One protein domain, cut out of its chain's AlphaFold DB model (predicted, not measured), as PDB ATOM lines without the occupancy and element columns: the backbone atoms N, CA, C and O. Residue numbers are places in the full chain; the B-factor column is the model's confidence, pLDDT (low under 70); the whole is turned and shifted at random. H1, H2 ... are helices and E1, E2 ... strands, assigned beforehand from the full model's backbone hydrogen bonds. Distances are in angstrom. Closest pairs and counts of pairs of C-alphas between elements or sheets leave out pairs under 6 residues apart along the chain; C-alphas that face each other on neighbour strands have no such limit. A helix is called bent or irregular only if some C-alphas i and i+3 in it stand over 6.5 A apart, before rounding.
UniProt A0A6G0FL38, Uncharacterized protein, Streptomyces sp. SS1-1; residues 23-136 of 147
ATOM      1  N   GLU A  23     233.506 214.596 220.806       86.69
ATOM      2  CA  GLU A  23     234.662 215.508 220.692       86.69
ATOM      3  C   GLU A  23     234.314 216.758 219.881       86.69
ATOM      4  O   GLU A  23     234.770 217.858 220.191       86.69
ATOM      5  N   ARG A  24     233.479 216.592 218.850       86.31
ATOM      6  CA  ARG A  24     232.999 217.702 218.027       86.31
ATOM      7  C   ARG A  24     232.047 218.602 218.813       86.31
ATOM      8  O   ARG A  24     232.157 219.816 218.705       86.31
ATOM      9  N   GLU A  25     231.155 218.022 219.609       90.38
ATOM     10  CA  GLU A  25     230.251 218.766 220.497       90.38
ATOM     11  C   GLU A  25     231.018 219.544 221.571       90.38
ATOM     12  O   GLU A  25     230.756 220.726 221.770       90.38
ATOM     13  N   LEU A  26     232.031 218.934 222.198       93.50
ATOM     14  CA  LEU A  26     232.883 219.621 223.174       93.50
ATOM     15  C   LEU A  26     233.625 220.811 222.563       93.50
ATOM     16  O   LEU A  26     233.752 221.857 223.201       93.50
ATOM     17  N   GLU A  27     234.113 220.662 221.334       93.94
ATOM     18  CA  GLU A  27     234.782 221.745 220.620       93.94
ATOM     19  C   GLU A  27     233.811 222.892 220.301       93.94
ATOM     20  O   GLU A  27     234.153 224.057 220.498       93.94
ATOM     21  N   LEU A  28     232.573 222.579 219.908       94.69
ATOM     22  CA  LEU A  28     231.521 223.582 219.719       94.69
ATOM     23  C   LEU A  28     231.189 224.304 221.032       94.69
ATOM     24  O   LEU A  28     231.173 225.533 221.056       94.69
ATOM     25  N   CYS A  29     231.026 223.578 222.140       95.00
ATOM     26  CA  CYS A  29     230.779 224.191 223.447       95.00
ATOM     27  C   CYS A  29     231.930 225.110 223.891       95.00
ATOM     28  O   CYS A  29     231.687 226.171 224.468       95.00
ATOM     29  N   ARG A  30     233.188 224.741 223.615       96.69
ATOM     30  CA  ARG A  30     234.353 225.603 223.892       96.69
ATOM     31  C   ARG A  30     234.325 226.866 223.041       96.69
ATOM     32  O   ARG A  30     234.496 227.953 223.580       96.69
ATOM     33  N   GLN A  31     234.044 226.731 221.746       96.81
ATOM     34  CA  GLN A  31     233.931 227.873 220.836       96.81
ATOM     35  C   GLN A  31     232.804 228.828 221.249       96.81
ATOM     36  O   GLN A  31     232.982 230.048 221.207       96.81
ATOM     37  N   GLU A  32     231.662 228.297 221.686       97.19
ATOM     38  CA  GLU A  32     230.551 229.097 222.204       97.19
ATOM     39  C   GLU A  32     230.917 229.805 223.506       97.19
ATOM     40  O   GLU A  32     230.686 231.009 223.624       97.19
ATOM     41  N   ARG A  33     231.548 229.107 224.456       97.81
ATOM     42  CA  ARG A  33     232.050 229.725 225.690       97.81
ATOM     43  C   ARG A  33     233.015 230.867 225.377       97.81
ATOM     44  O   ARG A  33     232.848 231.959 225.908       97.81
ATOM     45  N   ASP A  34     233.985 230.645 224.496       98.06
ATOM     46  CA  ASP A  34     234.991 231.654 224.150       98.06
ATOM     47  C   ASP A  34     234.368 232.839 223.390       98.06
ATOM     48  O   ASP A  34     234.841 233.976 223.462       98.06
ATOM     49  N   ARG A  35     233.271 232.611 222.659       97.62
ATOM     50  CA  ARG A  35     232.461 233.685 222.073       97.62
ATOM     51  C   ARG A  35     231.738 234.492 223.155       97.62
ATOM     52  O   ARG A  35     231.818 235.718 223.126       97.62
ATOM     53  N   TRP A  36     231.063 233.838 224.096       97.38
ATOM     54  CA  TRP A  36     230.363 234.517 225.191       97.38
ATOM     55  C   TRP A  36     231.315 235.268 226.116       97.38
ATOM     56  O   TRP A  36     231.006 236.395 226.498       97.38
ATOM     57  N   GLN A  37     232.494 234.709 226.387       98.00
ATOM     58  CA  GLN A  37     233.531 235.380 227.165       98.00
ATOM     59  C   GLN A  37     233.965 236.682 226.489       98.00
ATOM     60  O   GLN A  37     233.932 237.735 227.112       98.00
ATOM     61  N   ARG A  38     234.247 236.650 225.179       97.81
ATOM     62  CA  ARG A  38     234.592 237.870 224.430       97.81
ATOM     63  C   ARG A  38     233.493 238.929 224.478       97.81
ATOM     64  O   ARG A  38     233.803 240.118 224.518       97.81
ATOM     65  N   HIS A  39     232.223 238.519 224.466       97.62
ATOM     66  CA  HIS A  39     231.107 239.448 224.644       97.62
ATOM     67  C   HIS A  39     231.083 240.038 226.056       97.62
ATOM     68  O   HIS A  39     230.974 241.255 226.179       97.62
ATOM     69  N   ALA A  40     231.235 239.216 227.096       97.31
ATOM     70  CA  ALA A  40     231.307 239.682 228.482       97.31
ATOM     71  C   ALA A  40     232.454 240.689 228.678       97.31
ATOM     72  O   ALA A  40     232.214 241.793 229.161       97.31
ATOM     73  N   ASP A  41     233.651 240.373 228.179       97.81
ATOM     74  CA  ASP A  41     234.828 241.248 228.258       97.81
ATOM     75  C   ASP A  41     234.634 242.558 227.476       97.81
ATOM     76  O   ASP A  41     235.209 243.596 227.808       97.81
ATOM     77  N   SER A  42     233.876 242.525 226.374       96.44
ATOM     78  CA  SER A  42     233.528 243.734 225.621       96.44
ATOM     79  C   SER A  42     232.576 244.616 226.423       96.44
ATOM     80  O   SER A  42     232.840 245.806 226.579       96.44
ATOM     81  N   TYR A  43     231.512 244.033 226.985       96.06
ATOM     82  CA  TYR A  43     230.555 244.772 227.805       96.06
ATOM     83  C   TYR A  43     231.193 245.342 229.070       96.06
ATOM     84  O   TYR A  43     230.870 246.461 229.455       96.06
ATOM     85  N   GLU A  44     232.119 244.620 229.700       95.31
ATOM     86  CA  GLU A  44     232.844 245.120 230.868       95.31
ATOM     87  C   GLU A  44     233.709 246.342 230.524       95.31
ATOM     88  O   GLU A  44     233.716 247.330 231.269       95.31
ATOM     89  N   ARG A  45     234.380 246.325 229.364       95.25
ATOM     90  CA  ARG A  45     235.147 247.475 228.862       95.25
ATOM     91  C   ARG A  45     234.250 248.675 228.575       95.25
ATOM     92  O   ARG A  45     234.559 249.779 229.027       95.25
ATOM     93  N   ASP A  46     233.130 248.463 227.890       95.56
ATOM     94  CA  ASP A  46     232.180 249.534 227.575       95.56
ATOM     95  C   ASP A  46     231.557 250.119 228.847       95.56
ATOM     96  O   ASP A  46     231.475 251.338 229.008       95.56
ATOM     97  N   LEU A  47     231.190 249.266 229.805       92.62
ATOM     98  CA  LEU A  47     230.629 249.684 231.086       92.62
ATOM     99  C   LEU A  47     231.654 250.464 231.918       92.62
ATOM    100  O   LEU A  47     231.306 251.480 232.520       92.62
ATOM    101  N   THR A  48     232.919 250.040 231.919       91.62
ATOM    102  CA  THR A  48     234.020 250.786 232.550       91.62
ATOM    103  C   THR A  48     234.189 252.165 231.915       91.62
ATOM    104  O   THR A  48     234.273 253.165 232.628       91.62
ATOM    105  N   ARG A  49     234.164 252.241 230.580       93.19
ATOM    106  CA  ARG A  49     234.277 253.504 229.844       93.19
ATOM    107  C   ARG A  49     233.125 254.458 230.162       93.19
ATOM    108  O   ARG A  49     233.375 255.601 230.532       93.19
ATOM    109  N   VAL A  50     231.878 253.993 230.074       93.75
ATOM    110  CA  VAL A  50     230.692 254.820 230.364       93.75
ATOM    111  C   VAL A  50     230.698 255.305 231.815       93.75
ATOM    112  O   VAL A  50     230.312 256.439 232.098       93.75
ATOM    113  N   ARG A  51     231.161 254.473 232.756       90.88
ATOM    114  CA  ARG A  51     231.305 254.874 234.163       90.88
ATOM    115  C   ARG A  51     232.336 255.979 234.340       90.88
ATOM    116  O   ARG A  51     232.041 256.933 235.056       90.88
ATOM    117  N   LEU A  52     233.480 255.878 233.665       92.19
ATOM    118  CA  LEU A  52     234.509 256.913 233.690       92.19
ATOM    119  C   LEU A  52     233.988 258.236 233.111       92.19
ATOM    120  O   LEU A  52     234.114 259.270 233.760       92.19
ATOM    121  N   GLU A  53     233.350 258.204 231.938       94.94
ATOM    122  CA  GLU A  53     232.758 259.394 231.305       94.94
ATOM    123  C   GLU A  53     231.699 260.038 232.218       94.94
ATOM    124  O   GLU A  53     231.698 261.251 232.438       94.94
ATOM    125  N   ARG A  54     230.836 259.223 232.839       94.56
ATOM    126  CA  ARG A  54     229.864 259.698 233.834       94.56
ATOM    127  C   ARG A  54     230.550 260.350 235.038       94.56
ATOM    128  O   ARG A  54     230.078 261.388 235.497       94.56
ATOM    129  N   ALA A  55     231.615 259.752 235.570       94.06
ATOM    130  CA  ALA A  55     232.348 260.305 236.707       94.06
ATOM    131  C   ALA A  55     232.975 261.664 236.366       94.06
ATOM    132  O   ALA A  55     232.830 262.606 237.143       94.06
ATOM    133  N   GLN A  56     233.562 261.797 235.175       94.50
ATOM    134  CA  GLN A  56     234.135 263.055 234.692       94.50
ATOM    135  C   GLN A  56     233.078 264.154 234.556       94.50
ATOM    136  O   GLN A  56     233.299 265.278 235.002       94.50
ATOM    137  N   LEU A  57     231.904 263.834 234.000       93.88
ATOM    138  CA  LEU A  57     230.798 264.790 233.894       93.88
ATOM    139  C   LEU A  57     230.290 265.237 235.268       93.88
ATOM    140  O   LEU A  57     230.004 266.416 235.460       93.88
ATOM    141  N   LEU A  58     230.199 264.319 236.233       93.44
ATOM    142  CA  LEU A  58     229.818 264.657 237.605       93.44
ATOM    143  C   LEU A  58     230.883 265.507 238.306       93.44
ATOM    144  O   LEU A  58     230.525 266.435 239.026       93.44
ATOM    145  N   ALA A  59     232.168 265.221 238.091       94.19
ATOM    146  CA  ALA A  59     233.263 266.023 238.632       94.19
ATOM    147  C   ALA A  59     233.248 267.439 238.042       94.19
ATOM    148  O   ALA A  59     233.392 268.416 238.772       94.19
ATOM    149  N   TRP A  60     232.990 267.561 236.737       93.56
ATOM    150  CA  TRP A  60     232.821 268.855 236.083       93.56
ATOM    151  C   TRP A  60     231.610 269.624 236.624       93.56
ATOM    152  O   TRP A  60     231.721 270.807 236.936       93.56
ATOM    153  N   LEU A  61     230.471 268.948 236.806       90.31
ATOM    154  CA  LEU A  61     229.270 269.563 237.371       90.31
ATOM    155  C   LEU A  61     229.508 270.028 238.815       90.31
ATOM    156  O   LEU A  61     229.105 271.128 239.178       90.31
ATOM    157  N   ALA A  62     230.216 269.242 239.622       92.00
ATOM    158  CA  ALA A  62     230.594 269.645 240.970       92.00
ATOM    159  C   ALA A  62     231.537 270.857 240.993       92.00
ATOM    160  O   ALA A  62     231.354 271.754 241.814       92.00
ATOM    161  N   ALA A  63     232.492 270.927 240.063       91.31
ATOM    162  CA  ALA A  63     233.391 272.070 239.932       91.31
ATOM    163  C   ALA A  63     232.653 273.372 239.558       91.31
ATOM    164  O   ALA A  63     233.099 274.454 239.936       91.31
ATOM    165  N   LEU A  64     231.513 273.281 238.861       87.44
ATOM    166  CA  LEU A  64     230.623 274.419 238.587       87.44
ATOM    167  C   LEU A  64     229.812 274.869 239.814       87.44
ATOM    168  O   LEU A  64     229.337 276.004 239.848       87.44
ATOM    169  N   HIS A  65     229.664 274.008 240.821       84.50
ATOM    170  CA  HIS A  65     228.872 274.259 242.025       84.50
ATOM    171  C   HIS A  65     229.713 274.122 243.314       84.50
ATOM    172  O   HIS A  65     229.334 273.378 244.221       84.50
ATOM    173  N   PRO A  66     230.840 274.853 243.457       83.50
ATOM    174  CA  PRO A  66     231.789 274.629 244.552       83.50
ATOM    175  C   PRO A  66     231.210 274.942 245.938       83.50
ATOM    176  O   PRO A  66     231.672 274.393 246.931       83.50
ATOM    177  N   ALA A  67     230.194 275.808 246.017       84.81
ATOM    178  CA  ALA A  67     229.540 276.168 247.273       84.81
ATOM    179  C   ALA A  67     228.541 275.109 247.777       84.81
ATOM    180  O   ALA A  67     228.224 275.112 248.964       84.81
ATOM    181  N   SER A  68     228.035 274.228 246.904       86.50
ATOM    182  CA  SER A  68     226.993 273.248 247.250       86.50
ATOM    183  C   SER A  68     227.388 271.788 247.023       86.50
ATOM    184  O   SER A  68     226.672 270.887 247.467       86.50
ATOM    185  N   ALA A  69     228.512 271.529 246.350       91.50
ATOM    186  CA  ALA A  69     229.017 270.182 246.137       91.50
ATOM    187  C   ALA A  69     229.655 269.611 247.408       91.50
ATOM    188  O   ALA A  69     230.556 270.207 247.999       91.50
ATOM    189  N   VAL A  70     229.209 268.422 247.809       92.19
ATOM    190  CA  VAL A  70     229.665 267.743 249.025       92.19
ATOM    191  C   VAL A  70     229.758 266.239 248.786       92.19
ATOM    192  O   VAL A  70     228.882 265.637 248.162       92.19
ATOM    193  N   LEU A  71     230.802 265.606 249.323       92.19
ATOM    194  CA  LEU A  71     230.931 264.150 249.354       92.19
ATOM    195  C   LEU A  71     230.476 263.579 250.695       92.19
ATOM    196  O   LEU A  71     230.925 264.009 251.755       92.19
ATOM    197  N   THR A  72     229.645 262.545 250.665       90.00
ATOM    198  CA  THR A  72     229.255 261.781 251.855       90.00
ATOM    199  C   THR A  72     229.719 260.335 251.724       90.00
ATOM    200  O   THR A  72     229.726 259.748 250.640       90.00
ATOM    201  N   ARG A  73     230.154 259.737 252.835       86.19
ATOM    202  CA  ARG A  73     230.485 258.309 252.889       86.19
ATOM    203  C   ARG A  73     229.241 257.541 253.329       86.19
ATOM    204  O   ARG A  73     228.741 257.771 254.424       86.19
ATOM    205  N   GLY A  74     228.747 256.643 252.479       76.25
ATOM    206  CA  GLY A  74     227.665 255.729 252.831       76.25
ATOM    207  C   GLY A  74     228.148 254.577 253.715       76.25
ATOM    208  O   GLY A  74     229.334 254.242 253.725       76.25
ATOM    209  N   ALA A  75     227.210 253.948 254.429       70.75
ATOM    210  CA  ALA A  75     227.480 252.806 255.309       70.75
ATOM    211  C   ALA A  75     228.093 251.607 254.560       70.75
ATOM    212  O   ALA A  75     228.959 250.921 255.093       70.75
ATOM    213  N   ASP A  76     227.721 251.425 253.292       73.50
ATOM    214  CA  ASP A  76     228.166 250.310 252.446       73.50
ATOM    215  C   ASP A  76     229.536 250.561 251.786       73.50
ATOM    216  O   ASP A  76     229.929 249.869 250.849       73.50
ATOM    217  N   GLY A  77     230.251 251.619 252.191       76.38
ATOM    218  CA  GLY A  77     231.506 252.052 251.559       76.38
ATOM    219  C   GLY A  77     231.324 252.744 250.201       76.38
ATOM    220  O   GLY A  77     232.285 253.288 249.646       76.38
ATOM    221  N   ILE A  78     230.096 252.788 249.677       83.44
ATOM    222  CA  ILE A  78     229.736 253.580 248.500       83.44
ATOM    223  C   ILE A  78     229.655 255.047 248.915       83.44
ATOM    224  O   ILE A  78     228.921 255.422 249.830       83.44
ATOM    225  N   HIS A  79     230.420 255.885 248.232       89.12
ATOM    226  CA  HIS A  79     230.409 257.321 248.461       89.12
ATOM    227  C   HIS A  79     229.293 257.953 247.630       89.12
ATOM    228  O   HIS A  79     228.949 257.440 246.564       89.12
ATOM    229  N   GLN A  80     228.722 259.056 248.097       91.06
ATOM    230  CA  GLN A  80     227.730 259.809 247.342       91.06
ATOM    231  C   GLN A  80     228.216 261.233 247.113       91.06
ATOM    232  O   GLN A  80     228.728 261.883 248.021       91.06
ATOM    233  N   LEU A  81     228.034 261.707 245.886       92.38
ATOM    234  CA  LEU A  81     228.136 263.118 245.551       92.38
ATOM    235  C   LEU A  81     226.770 263.751 245.753       92.38
ATOM    236  O   LEU A  81     225.807 263.316 245.124       92.38
ATOM    237  N   GLY A  82     226.706 264.763 246.606       90.88
ATOM    238  CA  GLY A  82     225.550 265.616 246.800       90.88
ATOM    239  C   GLY A  82     225.796 266.997 246.199       90.88
ATOM    240  O   GLY A  82     226.852 267.572 246.436       90.88
ATOM    241  N   ILE A  83     224.839 267.529 245.443       90.06
ATOM    242  CA  ILE A  83     224.872 268.902 244.921       90.06
ATOM    243  C   ILE A  83     223.492 269.518 245.101       90.06
ATOM    244  O   ILE A  83     222.493 268.947 244.662       90.06
ATOM    245  N   GLU A  84     223.431 270.690 245.723       87.50
ATOM    246  CA  GLU A  84     222.190 271.454 245.824       87.50
ATOM    247  C   GLU A  84     221.975 272.296 244.559       87.50
ATOM    248  O   GLU A  84     222.845 273.082 244.174       87.50
ATOM    249  N   ALA A  85     220.812 272.133 243.917       82.75
ATOM    250  CA  ALA A  85     220.416 272.890 242.733       82.75
ATOM    251  C   ALA A  85     218.914 273.218 242.763       82.75
ATOM    252  O   ALA A  85     218.058 272.329 242.835       82.75
ATOM    253  N   GLY A  86     218.583 274.511 242.695       78.25
ATOM    254  CA  GLY A  86     217.195 274.979 242.729       78.25
ATOM    255  C   GLY A  86     216.456 274.601 244.018       78.25
ATOM    256  O   GLY A  86     215.303 274.178 243.946       78.25
ATOM    257  N   GLY A  87     217.136 274.687 245.169       81.62
ATOM    258  CA  GLY A  87     216.583 274.383 246.497       81.62
ATOM    259  C   GLY A  87     216.340 272.896 246.766       81.62
ATOM    260  O   GLY A  87     215.611 272.551 247.694       81.62
ATOM    261  N   ARG A  88     216.902 272.004 245.939       84.62
ATOM    262  CA  ARG A  88     216.800 270.555 246.119       84.62
ATOM    263  C   ARG A  88     218.171 269.897 246.050       84.62
ATOM    264  O   ARG A  88     218.962 270.199 245.157       84.62
ATOM    265  N   GLN A  89     218.399 268.940 246.945       86.31
ATOM    266  CA  GLN A  89     219.591 268.106 246.929       86.31
ATOM    267  C   GLN A  89     219.491 267.041 245.831       86.31
ATOM    268  O   GLN A  89     218.554 266.240 245.793       86.31
ATOM    269  N   LEU A  90     220.487 266.998 244.957       87.44
ATOM    270  CA  LEU A  90     220.696 265.927 243.993       87.44
ATOM    271  C   LEU A  90     221.824 265.034 244.489       87.44
ATOM    272  O   LEU A  90     222.839 265.536 244.966       87.44
ATOM    273  N   SER A  91     221.645 263.717 244.402       89.12
ATOM    274  CA  SER A  91     222.619 262.759 244.916       89.12
ATOM    275  C   SER A  91     222.901 261.625 243.940       89.12
ATOM    276  O   SER A  91     221.982 261.010 243.393       89.12
ATOM    277  N   TRP A  92     224.186 261.314 243.760       90.25
ATOM    278  CA  TRP A  92     224.646 260.231 242.896       90.25
ATOM    279  C   TRP A  92     225.626 259.315 243.621       90.25
ATOM    280  O   TRP A  92     226.572 259.807 244.235       90.25
ATOM    281  N   PRO A  93     225.473 257.984 243.499       90.12
ATOM    282  CA  PRO A  93     226.487 257.061 243.975       90.12
ATOM    283  C   PRO A  93     227.750 257.174 243.113       90.12
ATOM    284  O   PRO A  93     227.680 257.269 241.875       90.12
ATOM    285  N   LEU A  94     228.891 257.127 243.791       89.81
ATOM    286  CA  LEU A  94     230.227 257.129 243.218       89.81
ATOM    287  C   LEU A  94     230.924 255.808 243.514       89.81
ATOM    288  O   LEU A  94     230.885 255.286 244.633       89.81
ATOM    289  N   HIS A  95     231.597 255.281 242.498       86.62
ATOM    290  CA  HIS A  95     232.440 254.119 242.684       86.62
ATOM    291  C   HIS A  95     233.764 254.535 243.346       86.62
ATOM    292  O   HIS A  95     234.317 255.572 242.979       86.62
ATOM    293  N   PRO A  96     234.322 253.733 244.274       87.50
ATOM    294  CA  PRO A  96     235.557 254.085 244.974       87.50
ATOM    295  C   PRO A  96     236.745 254.399 244.054       87.50
ATOM    296  O   PRO A  96     237.543 255.275 244.370       87.50
ATOM    297  N   ALA A  97     236.842 253.728 242.900       89.00
ATOM    298  CA  ALA A  97     237.921 253.958 241.932       89.00
ATOM    299  C   ALA A  97     237.907 255.372 241.314       89.00
ATOM    300  O   ALA A  97     238.947 255.855 240.880       89.00
ATOM    301  N   ASP A  98     236.754 256.046 241.305       91.12
ATOM    302  CA  ASP A  98     236.589 257.346 240.648       91.12
ATOM    303  C   ASP A  98     236.817 258.528 241.606       91.12
ATOM    304  O   ASP A  98     236.876 259.677 241.168       91.12
ATOM    305  N   LEU A  99     236.974 258.270 242.912       91.19
ATOM    306  CA  LEU A  99     237.042 259.301 243.958       91.19
ATOM    307  C   LEU A  99     238.167 260.317 243.763       91.19
ATOM    308  O   LEU A  99     238.006 261.476 244.135       91.19
ATOM    309  N   ALA A 100     239.278 259.913 243.144       92.19
ATOM    310  CA  ALA A 100     240.401 260.807 242.870       92.19
ATOM    311  C   ALA A 100     239.996 262.024 242.013       92.19
ATOM    312  O   ALA A 100     240.562 263.103 242.177       92.19
ATOM    313  N   GLN A 101     238.982 261.889 241.150       92.00
ATOM    314  CA  GLN A 101     238.476 262.983 240.308       92.00
ATOM    315  C   GLN A 101     237.742 264.063 241.120       92.00
ATOM    316  O   GLN A 101     237.617 265.206 240.681       92.00
ATOM    317  N   PHE A 102     237.290 263.717 242.325       94.06
ATOM    318  CA  PHE A 102     236.505 264.574 243.210       94.06
ATOM    319  C   PHE A 102     237.340 265.140 244.370       94.06
ATOM    320  O   PHE A 102     236.781 265.652 245.334       94.06
ATOM    321  N   ALA A 103     238.676 265.085 244.287       91.69
ATOM    322  CA  ALA A 103     239.582 265.542 245.349       91.69
ATOM    323  C   ALA A 103     239.418 267.028 245.734       91.69
ATOM    324  O   ALA A 103     239.838 267.437 246.811       91.69
ATOM    325  N   HIS A 104     238.808 267.831 244.862       90.44
ATOM    326  CA  HIS A 104     238.515 269.245 245.092       90.44
ATOM    327  C   HIS A 104     237.239 269.481 245.922       90.44
ATOM    328  O   HIS A 104     236.958 270.621 246.282       90.44
ATOM    329  N   ILE A 105     236.458 268.435 246.206       91.62
ATOM    330  CA  ILE A 105     235.164 268.540 246.884       91.62
ATOM    331  C   ILE A 105     235.330 268.212 248.369       91.62
ATOM    332  O   ILE A 105     235.901 267.170 248.705       91.62
ATOM    333  N   PRO A 106     234.805 269.050 249.277       90.94
ATOM    334  CA  PRO A 106     234.849 268.761 250.699       90.94
ATOM    335  C   PRO A 106     233.983 267.547 251.053       90.94
ATOM    336  O   PRO A 106     232.896 267.325 250.511       90.94
ATOM    337  N   TYR A 107     234.448 266.777 252.032       89.50
ATOM    338  CA  TYR A 107     233.622 265.766 252.677       89.50
ATOM    339  C   TYR A 107     232.676 266.424 253.676       89.50
ATOM    340  O   TYR A 107     233.103 267.242 254.494       89.50
ATOM    341  N   ALA A 108     231.406 266.028 253.651       85.12
ATOM    342  CA  ALA A 108     230.467 266.419 254.687       85.12
ATOM    343  C   ALA A 108     230.960 265.874 256.036       85.12
ATOM    344  O   ALA A 108     231.382 264.707 256.109       85.12
ATOM    345  N   PRO A 109     230.874 266.666 257.120       74.56
ATOM    346  CA  PRO A 109     231.021 266.113 258.457       74.56
ATOM    347  C   PRO A 109     230.016 264.965 258.607       74.56
ATOM    348  O   PRO A 109     228.909 265.054 258.080       74.56
ATOM    349  N   HIS A 110     230.416 263.874 259.268       58.44
ATOM    350  CA  HIS A 110     229.575 262.696 259.523       58.44
ATOM    351  C   HIS A 110     228.366 263.074 260.393       58.44
ATOM    352  O   HIS A 110     228.283 262.746 261.572       58.44
ATOM    353  N   THR A 111     227.401 263.780 259.825       51.50
ATOM    354  CA  THR A 111     226.060 263.832 260.363       51.50
ATOM    355  C   THR A 111     225.393 262.579 259.848       51.50
ATOM    356  O   THR A 111     225.316 262.374 258.636       51.50
ATOM    357  N   ALA A 112     224.907 261.744 260.763       45.06
ATOM    358  CA  ALA A 112     223.967 260.660 260.497       45.06
ATOM    359  C   ALA A 112     222.612 261.221 260.009       45.06
ATOM    360  O   ALA A 112     221.547 260.869 260.503       45.06
ATOM    361  N   GLY A 113     222.661 262.168 259.074       46.59
ATOM    362  CA  GLY A 113     221.536 262.663 258.329       46.59
ATOM    363  C   GLY A 113     221.275 261.633 257.261       46.59
ATOM    364  O   GLY A 113     222.108 261.389 256.389       46.59
ATOM    365  N   THR A 114     220.121 260.999 257.375       50.31
ATOM    366  CA  THR A 114     219.469 260.241 256.328       50.31
ATOM    367  C   THR A 114     219.468 261.099 255.061       50.31
ATOM    368  O   THR A 114     218.501 261.802 254.782       50.31
ATOM    369  N   HIS A 115     220.526 261.035 254.247       50.06
ATOM    370  CA  HIS A 115     220.449 261.350 252.824       50.06
ATOM    371  C   HIS A 115     219.682 260.195 252.195       50.06
ATOM    372  O   HIS A 115     220.196 259.371 251.437       50.06
ATOM    373  N   GLY A 116     218.430 260.090 252.641       47.28
ATOM    374  CA  GLY A 116     217.435 259.234 252.079       47.28
ATOM    375  C   GLY A 116     217.450 259.553 250.607       47.28
ATOM    376  O   GLY A 116     217.473 260.710 250.197       47.28
ATOM    377  N   ARG A 117     217.501 258.483 249.834       51.06
ATOM    378  CA  ARG A 117     216.962 258.400 248.495       51.06
ATOM    379  C   ARG A 117     215.649 259.187 248.458       51.06
ATOM    380  O   ARG A 117     214.584 258.611 248.653       51.06
ATOM    381  N   GLU A 118     215.713 260.503 248.265       52.75
ATOM    382  CA  GLU A 118     214.556 261.310 247.927       52.75
ATOM    383  C   GLU A 118     214.169 260.814 246.543       52.75
ATOM    384  O   GLU A 118     214.716 261.238 245.526       52.75
ATOM    385  N   GLY A 119     213.298 259.809 246.529       55.66
ATOM    386  CA  GLY A 119     212.887 259.029 245.367       55.66
ATOM    387  C   GLY A 119     212.023 259.813 244.385       55.66
ATOM    388  O   GLY A 119     211.107 259.250 243.801       55.66
ATOM    389  N   GLY A 120     212.283 261.109 244.214       66.25
ATOM    390  CA  GLY A 120     211.759 261.859 243.085       66.25
ATOM    391  C   GLY A 120     212.687 261.716 241.885       66.25
ATOM    392  O   GLY A 120     213.891 261.521 242.036       66.25
ATOM    393  N   ASP A 121     212.128 261.849 240.688       83.94
ATOM    394  CA  ASP A 121     212.893 261.857 239.443       83.94
ATOM    395  C   ASP A 121     213.848 263.071 239.414       83.94
ATOM    396  O   ASP A 121     213.476 264.184 239.033       83.94
ATOM    397  N   GLN A 122     215.091 262.860 239.859       86.50
ATOM    398  CA  GLN A 122     216.166 263.856 239.835       86.50
ATOM    399  C   GLN A 122     216.404 264.389 238.418       86.50
ATOM    400  O   GLN A 122     216.712 265.568 238.245       86.50
ATOM    401  N   ALA A 123     216.223 263.551 237.392       85.00
ATOM    402  CA  ALA A 123     216.413 263.962 236.011       85.00
ATOM    403  C   ALA A 123     215.294 264.912 235.560       85.00
ATOM    404  O   ALA A 123     215.567 265.889 234.861       85.00
ATOM    405  N   ALA A 124     214.047 264.684 235.985       87.19
ATOM    406  CA  ALA A 124     212.965 265.646 235.766       87.19
ATOM    407  C   ALA A 124     213.225 266.974 236.484       87.19
ATOM    408  O   ALA A 124     212.999 268.031 235.889       87.19
ATOM    409  N   HIS A 125     213.735 266.932 237.720       86.88
ATOM    410  CA  HIS A 125     214.107 268.144 238.456       86.88
ATOM    411  C   HIS A 125     215.192 268.937 237.729       86.88
ATOM    412  O   HIS A 125     214.996 270.121 237.469       86.88
ATOM    413  N   LEU A 126     216.278 268.277 237.316       85.25
ATOM    414  CA  LEU A 126     217.344 268.892 236.522       85.25
ATOM    415  C   LEU A 126     216.796 269.543 235.252       85.25
ATOM    416  O   LEU A 126     216.999 270.734 235.042       85.25
ATOM    417  N   ARG A 127     216.022 268.801 234.445       89.19
ATOM    418  CA  ARG A 127     215.424 269.339 233.210       89.19
ATOM    419  C   ARG A 127     214.560 270.572 233.481       89.19
ATOM    420  O   ARG A 127     214.630 271.545 232.730       89.19
ATOM    421  N   ARG A 128     213.750 270.550 234.545       86.75
ATOM    422  CA  ARG A 128     212.915 271.693 234.937       86.75
ATOM    423  C   ARG A 128     213.770 272.880 235.375       86.75
ATOM    424  O   ARG A 128     213.510 273.992 234.926       86.75
ATOM    425  N   HIS A 129     214.766 272.652 236.224       85.19
ATOM    426  CA  HIS A 129     215.626 273.705 236.748       85.19
ATOM    427  C   HIS A 129     216.439 274.376 235.635       85.19
ATOM    428  O   HIS A 129     216.401 275.597 235.510       85.19
ATOM    429  N   THR A 130     217.061 273.598 234.746       85.25
ATOM    430  CA  THR A 130     217.786 274.135 233.585       85.25
ATOM    431  C   THR A 130     216.869 274.940 232.663       85.25
ATOM    432  O   THR A 130     217.264 275.995 232.171       85.25
ATOM    433  N   ARG A 131     215.622 274.495 232.455       86.38
ATOM    434  CA  ARG A 131     214.641 275.259 231.670       86.38
ATOM    435  C   ARG A 131     214.302 276.604 232.318       86.38
ATOM    436  O   ARG A 131     214.170 277.586 231.596       86.38
ATOM    437  N   LEU A 132     214.158 276.649 233.644       86.81
ATOM    438  CA  LEU A 132     213.900 277.896 234.370       86.81
ATOM    439  C   LEU A 132     215.083 278.864 234.256       86.81
ATOM    440  O   LEU A 132     214.860 280.019 233.913       86.81
ATOM    441  N   LEU A 133     216.318 278.383 234.429       83.38
ATOM    442  CA  LEU A 133     217.528 279.199 234.244       83.38
ATOM    443  C   LEU A 133     217.638 279.759 232.816       83.38
ATOM    444  O   LEU A 133     217.994 280.917 232.623       83.38
ATOM    445  N   ALA A 134     217.290 278.962 231.802       85.81
ATOM    446  CA  ALA A 134     217.277 279.433 230.417       85.81
ATOM    447  C   ALA A 134     216.220 280.530 230.183       85.81
ATOM    448  O   ALA A 134     216.474 281.484 229.454       85.81
ATOM    449  N   MET A 135     215.039 280.413 230.803       85.88
ATOM    450  CA  MET A 135     213.988 281.440 230.737       85.88
ATOM    451  C   MET A 135     214.380 282.721 231.468       85.88
ATOM    452  O   MET A 135     214.152 283.806 230.945       85.88
ATOM    453  N   GLU A 136     215.004 282.596 232.636       80.25
ATOM    454  CA  GLU A 136     215.571 283.714 233.384       80.25
ATOM    455  C   GLU A 136     216.605 284.472 232.541       80.25
ATOM    456  O   GLU A 136     216.488 285.681 232.353       80.25
TER     457      GLU A 136
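What this domain is: This is residues 23 to 136 of the 147 residues of an uncharacterized protein of Streptomyces sp. SS1-1 (UniProt A0A6G0FL38). A small sheet of three antiparallel strands lies near one end of a very long helix, H1, whose residues 23 to 50 stick out from the body as a straight arm. The last turns of H1 and the short helix H2 cover one face of the sheet, while H3 packs on it at E3 and the end of E2; a long loop, residues 103 to 121, wraps round the E1 edge of the sheet on its way from H2 to H3. The printed part has 114 residues, with three named helices and three named strands in the order H1 E1 E2 E3 H2 H3, and its class is mixed, helices and strands. The sheet's order is E1 E2 E3, antiparallel throughout. The whole is only just extended, close to loose, with a radius of gyration of the C-alphas of 20.1 A, and it is elongated, spanning 69 by 37 by 26 A; the arm makes the length.

Where its parts are: The sheet is made of E1, residues 70 to 73, E2, residues 79 to 85, and E3, residues 88 to 94. E2 measures 19.4 A and E3 19.2 A from first to last C-alpha; E1 measures 10.2 A. C-alpha 79, where E2 begins, is at (230.409, 257.321, 248.461). H1, residues 23 to 64, is 61.7 A long and runs from C-alpha 23 at (234.662, 215.508, 220.692) to C-alpha 64 at (230.623, 274.419, 238.587). H2, residues 96 to 102, is 10.7 A long and irregular: C-alphas 97 and 100 are 7.3 A apart. H3, residues 122 to 136, is 20.9 A long and ends with C-alpha 136 at (215.571, 283.714, 233.384).

How they stand to each other: E1, E2 and E3 form a meander, each strand the antiparallel neighbour of the one before, with E2 as the inner strand. E1 and E2 are a hairpin at 151 degrees between their directions; N 72 and O 80 are 2.9 A apart, within hydrogen-bond range. E2 and E3 are a hairpin at 155 degrees, with N 83 and O 90 at 2.9 A and N 90 and O 83 at 2.8 A. The helices and the sheet make two layers, that is, H1, H2 and H3 on one face of the sheet. H1 is on the sheet with its residues 51 to 62, at a height over the sheet of 10.2 A, over E2 and E3. It runs slantwise to the strands, at 42 degrees to E2 on the local plane; the closest C-alphas of H1 and E2 are those of Ala 62 and Ile 83, 7.0 A apart. H2 is on the same face as H1, at a height of 8.7 A, over E2 and along the strands at 19 degrees to E2 on the local plane. H1, with residues 52 to 59 alone, touches H2 at a shallow tilt of 28 degrees, the same way, the closest C-alphas being those of Ala 59 and Phe 102 at 5.8 A. H3 is on the sheet at a height of 8.4 A, over E2 and only just over E3, where 3 of its C-alphas fall. The closest C-alphas of H3 and E3 are those of Leu 90 and Gln 122, 6.5 A apart. H3 is apart from H1 and from H2. In H1 and H3 every O i to N i+4 pair is within hydrogen-bond range; in H2 it is 0 of 3, against 3 of 4 O i to N i+3 pairs.

The domain as a whole: The C-alphas farthest apart are those of Glu 23 and Glu 136, 72.0 A. Residues 23 to 50, which belong to H1, stand free; without them the body has 86 residues and spans 39 by 27 by 23 A. The printed part has no cut. The link from H2 to H3, 19 residues, is long, and the other links are tight. The mean pLDDT of the printed part is 86.1, and residues 110 to 120, within the long link, are under 70.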